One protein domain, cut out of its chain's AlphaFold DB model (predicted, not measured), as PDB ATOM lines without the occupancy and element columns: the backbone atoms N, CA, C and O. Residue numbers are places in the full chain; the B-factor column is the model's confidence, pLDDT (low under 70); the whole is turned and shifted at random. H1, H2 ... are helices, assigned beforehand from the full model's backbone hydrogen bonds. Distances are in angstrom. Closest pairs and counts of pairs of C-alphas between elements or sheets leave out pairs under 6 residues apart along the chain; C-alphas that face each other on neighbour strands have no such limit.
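What this domain is: This is residues 2 to 63 of the 64 residues of the protein "Pyruvate oxidase" of Latilactobacillus sakei (UniProt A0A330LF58). With little regular structure, the model is a long rod: the short helix H1 towards one end, then a drawn-out link, and towards the other end H2, the loop before it and the small H3; residues 9 to 14, of which 9 belongs to H1, and residues 18 to 23 of the link stand free. The 62 printed residues hold three named helices, in the order H1, H2, H3, and no named strand; the class is all helix, with only 23 residues in named elements. The whole is extended, with a radius of gyration of the C-alphas of 18.8 A and spans of 55 by 26 by 19 A.

How they stand to each other: H1, residues 2 to 9, and H2, residues 41 to 51, are apart. H3, residues 59 to 62, is apart from both. Each O i to N i+4 pair in H1 and H2 is within hydrogen-bond range; H3 is too short for such a pair.

Where its parts are: H1 begins at C-alpha 2 (57.883, -1.100, 27.884) and measures 10.7 A. H2 measures 15.5 A. H3 ends at C-alpha 62 (47.428, 12.235, -5.088).

The domain as a whole: The C-alphas farthest apart, of Gln 12 and Gln 37, are 55.2 A apart. The link from H1 to H2 is long, 31 residues. The printed part has no cut, and no printed residue is under 70 in pLDDT.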
ATOM      1  N   LYS A   2      57.550   0.233  28.454       89.25
ATOM      2  CA  LYS A   2      57.883  -1.100  27.884       89.25
ATOM      3  C   LYS A   2      58.143  -2.201  28.931       89.25
ATOM      4  O   LYS A   2      57.637  -3.305  28.786       89.25
ATOM      5  N   ALA A   3      58.848  -1.881  30.019       93.06
ATOM      6  CA  ALA A   3      59.100  -2.820  31.117       93.06
ATOM      7  C   ALA A   3      57.828  -3.249  31.877       93.06
ATOM      8  O   ALA A   3      57.700  -4.417  32.229       93.06
ATOM      9  N   ALA A   4      56.869  -2.338  32.089       91.44
ATOM     10  CA  ALA A   4      55.602  -2.654  32.754       91.44
ATOM     11  C   ALA A   4      54.756  -3.618  31.906       91.44
ATOM     12  O   ALA A   4      54.247  -4.606  32.425       91.44
ATOM     13  N   PHE A   5      54.693  -3.389  30.590       95.12
ATOM     14  CA  PHE A   5      54.037  -4.307  29.654       95.12
ATOM     15  C   PHE A   5      54.738  -5.672  29.594       95.12
ATOM     16  O   PHE A   5      54.070  -6.700  29.662       95.12
ATOM     17  N   ALA A   6      56.076  -5.704  29.555       96.12
ATOM     18  CA  ALA A   6      56.836  -6.957  29.569       96.12
ATOM     19  C   ALA A   6      56.651  -7.755  30.876       96.12
ATOM     20  O   ALA A   6      56.609  -8.983  30.852       96.12
ATOM     21  N   ALA A   7      56.531  -7.075  32.019       93.31
ATOM     22  CA  ALA A   7      56.273  -7.710  33.309       93.31
ATOM     23  C   ALA A   7      54.828  -8.217  33.438       93.31
ATOM     24  O   ALA A   7      54.604  -9.269  34.034       93.31
ATOM     25  N   ALA A   8      53.855  -7.490  32.881       93.56
ATOM     26  CA  ALA A   8      52.458  -7.913  32.840       93.56
ATOM     27  C   ALA A   8      52.265  -9.145  31.947       93.56
ATOM     28  O   ALA A   8      51.603 -10.089  32.357       93.56
ATOM     29  N   GLN A   9      52.917  -9.179  30.780       95.38
ATOM     30  CA  GLN A   9      52.852 -10.307  29.844       95.38
ATOM     31  C   GLN A   9      53.314 -11.637  30.464       95.38
ATOM     32  O   GLN A   9      52.838 -12.698  30.075       95.38
ATOM     33  N   LYS A  10      54.252 -11.590  31.420       95.06
ATOM     34  CA  LYS A  10      54.833 -12.775  32.072       95.06
ATOM     35  C   LYS A  10      54.069 -13.241  33.316       95.06
ATOM     36  O   LYS A  10      54.434 -14.263  33.892       95.06
ATOM     37  N   ARG A  11      53.061 -12.494  33.779       94.31
ATOM     38  CA  ARG A  11      52.268 -12.870  34.957       94.31
ATOM     39  C   ARG A  11      51.175 -13.859  34.568       94.31
ATOM     40  O   ARG A  11      50.534 -13.713  33.536       94.31
ATOM     41  N   GLN A  12      50.947 -14.839  35.433       93.56
ATOM     42  CA  GLN A  12      49.760 -15.686  35.374       93.56
ATOM     43  C   GLN A  12      48.675 -15.060  36.254       93.56
ATOM     44  O   GLN A  12      48.950 -14.672  37.390       93.56
ATOM     45  N   GLY A  13      47.458 -14.952  35.721       92.44
ATOM     46  CA  GLY A  13      46.331 -14.292  36.381       92.44
ATOM     47  C   GLY A  13      46.092 -12.849  35.910       92.44
ATOM     48  O   GLY A  13      46.839 -12.329  35.080       92.44
ATOM     49  N   PRO A  14      45.017 -12.205  36.395       95.25
ATOM     50  CA  PRO A  14      44.640 -10.860  35.973       95.25
ATOM     51  C   PRO A  14      45.686  -9.815  36.390       95.25
ATOM     52  O   PRO A  14      46.242  -9.869  37.487       95.25
ATOM     53  N   VAL A  15      45.928  -8.834  35.517       96.44
ATOM     54  CA  VAL A  15      46.876  -7.732  35.739       96.44
ATOM     55  C   VAL A  15      46.206  -6.404  35.405       96.44
ATOM     56  O   VAL A  15      45.495  -6.298  34.409       96.44
ATOM     57  N   VAL A  16      46.476  -5.375  36.210       95.62
ATOM     58  CA  VAL A  16      46.051  -3.993  35.958       95.62
ATOM     59  C   VAL A  16      47.290  -3.127  35.736       95.62
ATOM     60  O   VAL A  16      48.236  -3.180  36.520       95.62
ATOM     61  N   ILE A  17      47.282  -2.323  34.668       95.81
ATOM     62  CA  ILE A  17      48.281  -1.277  34.420       95.81
ATOM     63  C   ILE A  17      47.543   0.058  34.386       95.81
ATOM     64  O   ILE A  17      46.779   0.325  33.463       95.81
ATOM     65  N   ASP A  18      47.790   0.901  35.382       96.12
ATOM     66  CA  ASP A  18      47.272   2.264  35.411       96.12
ATOM     67  C   ASP A  18      48.156   3.170  34.544       96.12
ATOM     68  O   ASP A  18      49.288   3.511  34.902       96.12
ATOM     69  N   VAL A  19      47.659   3.509  33.354       94.81
ATOM     70  CA  VAL A  19      48.371   4.361  32.403       94.81
ATOM     71  C   VAL A  19      47.940   5.810  32.588       94.81
ATOM     72  O   VAL A  19      46.826   6.190  32.235       94.81
ATOM     73  N   LYS A  20      48.856   6.652  33.068       94.94
ATOM     74  CA  LYS A  20      48.662   8.106  33.096       94.94
ATOM     75  C   LYS A  20      49.009   8.691  31.728       94.94
ATOM     76  O   LYS A  20      50.181   8.893  31.419       94.94
ATOM     77  N   ILE A  21      47.991   8.899  30.899       94.62
ATOM     78  CA  ILE A  21      48.127   9.538  29.586       94.62
ATOM     79  C   ILE A  21      47.911  11.050  29.680       94.62
ATOM     80  O   ILE A  21      47.241  11.543  30.587       94.62
ATOM     81  N   ALA A  22      48.469  11.782  28.718       93.94
ATOM     82  CA  ALA A  22      48.129  13.184  28.528       93.94
ATOM     83  C   ALA A  22      46.674  13.320  28.045       93.94
ATOM     84  O   ALA A  22      46.169  12.450  27.335       93.94
ATOM     85  N   ASN A  23      46.019  14.437  28.377       94.94
ATOM     86  CA  ASN A  23      44.660  14.751  27.919       94.94
ATOM     87  C   ASN A  23      44.653  15.315  26.481       94.94
ATOM     88  O   ASN A  23      44.023  16.332  26.187       94.94
ATOM     89  N   GLU A  24      45.442  14.710  25.596       96.12
ATOM     90  CA  GLU A  24      45.540  15.117  24.196       96.12
ATOM     91  C   GLU A  24      44.371  14.515  23.410       96.12
ATOM     92  O   GLU A  24      44.125  13.309  23.463       96.12
ATOM     93  N   ARG A  25      43.641  15.351  22.658       94.19
ATOM     94  CA  ARG A  25      42.583  14.870  21.760       94.19
ATOM     95  C   ARG A  25      43.225  14.095  20.595       94.19
ATOM     96  O   ARG A  25      44.164  14.621  19.992       94.19
ATOM     97  N   PRO A  26      42.701  12.914  20.222       95.94
ATOM     98  CA  PRO A  26      43.081  12.251  18.978       95.94
ATOM     99  C   PRO A  26      42.834  13.135  17.748       95.94
ATOM    100  O   PRO A  26      41.991  14.034  17.776       95.94
ATOM    101  N   LEU A  27      43.555  12.858  16.661       97.00
ATOM    102  CA  LEU A  27      43.381  13.550  15.383       97.00
ATOM    103  C   LEU A  27      41.915  13.441  14.896       97.00
ATOM    104  O   LEU A  27      41.437  12.318  14.721       97.00
ATOM    105  N   PRO A  28      41.212  14.564  14.650       96.12
ATOM    106  CA  PRO A  28      39.849  14.554  14.124       96.12
ATOM    107  C   PRO A  28      39.859  14.381  12.600       96.12
ATOM    108  O   PRO A  28      40.079  15.332  11.850       96.12
ATOM    109  N   VAL A  29      39.650  13.152  12.132       95.50
ATOM    110  CA  VAL A  29      39.710  12.801  10.699       95.50
ATOM    111  C   VAL A  29      38.491  13.282   9.909       95.50
ATOM    112  O   VAL A  29      38.558  13.443   8.696       95.50
ATOM    113  N   GLU A  30      37.391  13.558  10.598       93.62
ATOM    114  CA  GLU A  30      36.174  14.156  10.056       93.62
ATOM    115  C   GLU A  30      36.327  15.656   9.738       93.62
ATOM    116  O   GLU A  30      35.520  16.216   9.001       93.62
ATOM    117  N   GLN A  31      37.359  16.310  10.287       94.25
ATOM    118  CA  GLN A  31      37.629  17.750  10.174       94.25
ATOM    119  C   GLN A  31      39.121  18.005   9.904       94.25
ATOM    120  O   GLN A  31      39.800  18.704  10.660       94.25
ATOM    121  N   LEU A  32      39.660  17.410   8.838       96.69
ATOM    122  CA  LEU A  32      41.065  17.598   8.477       96.69
ATOM    123  C   LEU A  32      41.336  19.028   7.993       96.69
ATOM    124  O   LEU A  32      40.734  19.497   7.027       96.69
ATOM    125  N   VAL A  33      42.297  19.690   8.642       97.69
ATOM    126  CA  VAL A  33      42.833  20.994   8.230       97.69
ATOM    127  C   VAL A  33      44.312  20.822   7.895       97.69
ATOM    128  O   VAL A  33      45.181  21.005   8.744       97.69
ATOM    129  N   ILE A  34      44.586  20.347   6.680       97.12
ATOM    130  CA  ILE A  34      45.935  19.962   6.229       97.12
ATOM    131  C   ILE A  34      46.296  20.481   4.828       97.12
ATOM    132  O   ILE A  34      47.427  20.270   4.403       97.12
ATOM    133  N   ASP A  35      45.370  21.124   4.107       96.38
ATOM    134  CA  ASP A  35      45.551  21.574   2.718       96.38
ATOM    135  C   ASP A  35      45.579  23.108   2.632       96.38
ATOM    136  O   ASP A  35      44.537  23.758   2.556       96.38
ATOM    137  N   ASP A  36      46.779  23.688   2.615       95.19
ATOM    138  CA  ASP A  36      47.019  25.140   2.580       95.19
ATOM    139  C   ASP A  36      46.630  25.827   1.259       95.19
ATOM    140  O   ASP A  36      46.598  27.054   1.193       95.19
ATOM    141  N   GLN A  37      46.295  25.068   0.209       94.38
ATOM    142  CA  GLN A  37      45.803  25.647  -1.045       94.38
ATOM    143  C   GLN A  37      44.283  25.834  -1.041       94.38
ATOM    144  O   GLN A  37      43.746  26.524  -1.904       94.38
ATOM    145  N   THR A  38      43.579  25.195  -0.102       94.31
ATOM    146  CA  THR A  38      42.110  25.259   0.009       94.31
ATOM    147  C   THR A  38      41.632  25.769   1.366       94.31
ATOM    148  O   THR A  38      40.464  26.121   1.518       94.31
ATOM    149  N   GLN A  39      42.522  25.812   2.354       96.62
ATOM    150  CA  GLN A  39      42.245  26.181   3.736       96.62
ATOM    151  C   GLN A  39      43.219  27.276   4.170       96.62
ATOM    152  O   GLN A  39      44.278  27.449   3.574       96.62
ATOM    153  N   ASP A  40      42.861  28.008   5.223       97.81
ATOM    154  CA  ASP A  40      43.725  29.048   5.779       97.81
ATOM    155  C   ASP A  40      45.103  28.475   6.194       97.81
ATOM    156  O   ASP A  40      45.151  27.563   7.032       97.81
ATOM    157  N   PRO A  41      46.227  28.986   5.645       97.38
ATOM    158  CA  PRO A  41      47.562  28.466   5.936       97.38
ATOM    159  C   PRO A  41      47.940  28.522   7.419       97.38
ATOM    160  O   PRO A  41      48.630  27.628   7.917       97.38
ATOM    161  N   GLU A  42      47.479  29.542   8.152       97.88
ATOM    162  CA  GLU A  42      47.743  29.638   9.588       97.88
ATOM    163  C   GLU A  42      46.989  28.542  10.353       97.88
ATOM    164  O   GLU A  42      47.591  27.821  11.158       97.88
ATOM    165  N   ALA A  43      45.703  28.339  10.056       97.50
ATOM    166  CA  ALA A  43      44.919  27.244  10.620       97.50
ATOM    167  C   ALA A  43      45.532  25.862  10.326       97.50
ATOM    168  O   ALA A  43      45.596  25.019  11.228       97.50
ATOM    169  N   VAL A  44      46.043  25.639   9.110       97.69
ATOM    170  CA  VAL A  44      46.766  24.409   8.734       97.69
ATOM    171  C   VAL A  44      48.021  24.228   9.591       97.69
ATOM    172  O   VAL A  44      48.220  23.162  10.179       97.69
ATOM    173  N   ALA A  45      48.842  25.270   9.749       97.75
ATOM    174  CA  ALA A  45      50.052  25.201  10.570       97.75
ATOM    175  C   ALA A  45      49.740  24.880  12.046       97.75
ATOM    176  O   ALA A  45      50.405  24.032  12.658       97.75
ATOM    177  N   GLN A  46      48.703  25.503  12.619       98.00
ATOM    178  CA  GLN A  46      48.265  25.227  13.992       98.00
ATOM    179  C   GLN A  46      47.724  23.800  14.145       98.00
ATOM    180  O   GLN A  46      48.053  23.117  15.122       98.00
ATOM    181  N   PHE A  47      46.937  23.319  13.181       97.75
ATOM    182  CA  PHE A  47      46.387  21.965  13.182       97.75
ATOM    183  C   PHE A  47      47.495  20.907  13.109       97.75
ATOM    184  O   PHE A  47      47.547  20.000  13.946       97.75
ATOM    185  N   VAL A  48      48.432  21.063  12.168       97.56
ATOM    186  CA  VAL A  48      49.570  20.153  11.989       97.56
ATOM    187  C   VAL A  48      50.436  20.096  13.244       97.56
ATOM    188  O   VAL A  48      50.832  19.009  13.672       97.56
ATOM    189  N   LYS A  49      50.685  21.244  13.885       97.69
ATOM    190  CA  LYS A  49      51.433  21.311  15.144       97.69
ATOM    191  C   LYS A  49      50.687  20.624  16.289       97.69
ATOM    192  O   LYS A  49      51.292  19.827  17.005       97.69
ATOM    193  N   LYS A  50      49.390  20.907  16.457       97.25
ATOM    194  CA  LYS A  50      48.558  20.365  17.542       97.25
ATOM    195  C   LYS A  50      48.467  18.840  17.499       97.25
ATOM    196  O   LYS A  50      48.584  18.204  18.542       97.25
ATOM    197  N   TYR A  51      48.288  18.268  16.311       97.38
ATOM    198  CA  TYR A  51      48.079  16.827  16.140       97.38
ATOM    199  C   TYR A  51      49.314  16.069  15.645       97.38
ATOM    200  O   TYR A  51      49.212  14.879  15.353       97.38
ATOM    201  N   ARG A  52      50.482  16.727  15.580       97.25
ATOM    202  CA  ARG A  52      51.754  16.123  15.138       97.25
ATOM    203  C   ARG A  52      51.619  15.451  13.761       97.25
ATOM    204  O   ARG A  52      52.039  14.314  13.558       97.25
ATOM    205  N   ALA A  53      50.988  16.159  12.825       97.06
ATOM    206  CA  ALA A  53      50.565  15.629  11.530       97.06
ATOM    207  C   ALA A  53      51.519  15.969  10.366       97.06
ATOM    208  O   ALA A  53      51.104  15.955   9.213       97.06
ATOM    209  N   GLN A  54      52.796  16.268  10.635       95.94
ATOM    210  CA  GLN A  54      53.760  16.735   9.621       95.94
ATOM    211  C   GLN A  54      53.991  15.731   8.478       95.94
ATOM    212  O   GLN A  54      54.431  16.116   7.400       95.94
ATOM    213  N   GLY A  55      53.727  14.442   8.718       95.88
ATOM    214  CA  GLY A  55      53.835  13.386   7.709       95.88
ATOM    215  C   GLY A  55      52.564  13.153   6.886       95.88
ATOM    216  O   GLY A  55      52.597  12.338   5.964       95.88
ATOM    217  N   LEU A  56      51.446  13.811   7.214       96.69
ATOM    218  CA  LEU A  56      50.204  13.672   6.457       96.69
ATOM    219  C   LEU A  56      50.249  14.525   5.191       96.69
ATOM    220  O   LEU A  56      50.796  15.624   5.178       96.69
ATOM    221  N   LYS A  57      49.635  14.008   4.128       95.81
ATOM    222  CA  LYS A  57      49.454  14.719   2.863       95.81
ATOM    223  C   LYS A  57      47.962  14.906   2.598       95.81
ATOM    224  O   LYS A  57      47.213  13.943   2.794       95.81
ATOM    225  N   PRO A  58      47.522  16.089   2.137       95.56
ATOM    226  CA  PRO A  58      46.188  16.255   1.579       95.56
ATOM    227  C   PRO A  58      45.908  15.204   0.510       95.56
ATOM    228  O   PRO A  58      46.773  14.904  -0.312       95.56
ATOM    229  N   PHE A  59      44.685  14.673   0.473       94.81
ATOM    230  CA  PHE A  59      44.314  13.689  -0.548       94.81
ATOM    231  C   PHE A  59      44.510  14.234  -1.972       94.81
ATOM    232  O   PHE A  59      44.947  13.512  -2.863       94.81
ATOM    233  N   ARG A  60      44.291  15.542  -2.156       93.69
ATOM    234  CA  ARG A  60      44.492  16.255  -3.420       93.69
ATOM    235  C   ARG A  60      45.910  16.133  -3.984       93.69
ATOM    236  O   ARG A  60      46.062  16.120  -5.197       93.69
ATOM    237  N   THR A  61      46.930  15.943  -3.142       94.44
ATOM    238  CA  THR A  61      48.310  15.674  -3.587       94.44
ATOM    239  C   THR A  61      48.423  14.404  -4.438       94.44
ATOM    240  O   THR A  61      49.388  14.249  -5.180       94.44
ATOM    241  N   PHE A  62      47.454  13.492  -4.345       96.06
ATOM    242  CA  PHE A  62      47.428  12.235  -5.088       96.06
ATOM    243  C   PHE A  62      46.452  12.239  -6.273       96.06
ATOM    244  O   PHE A  62      46.358  11.226  -6.959       96.06
ATOM    245  N   LEU A  63      45.718  13.335  -6.509       92.69
ATOM    246  CA  LEU A  63      44.659  13.385  -7.526       92.69
ATOM    247  C   LEU A  63      45.134  13.737  -8.947       92.69
ATOM    248  O   LEU A  63      44.353  13.545  -9.876       92.69
TER     249      LEU A  63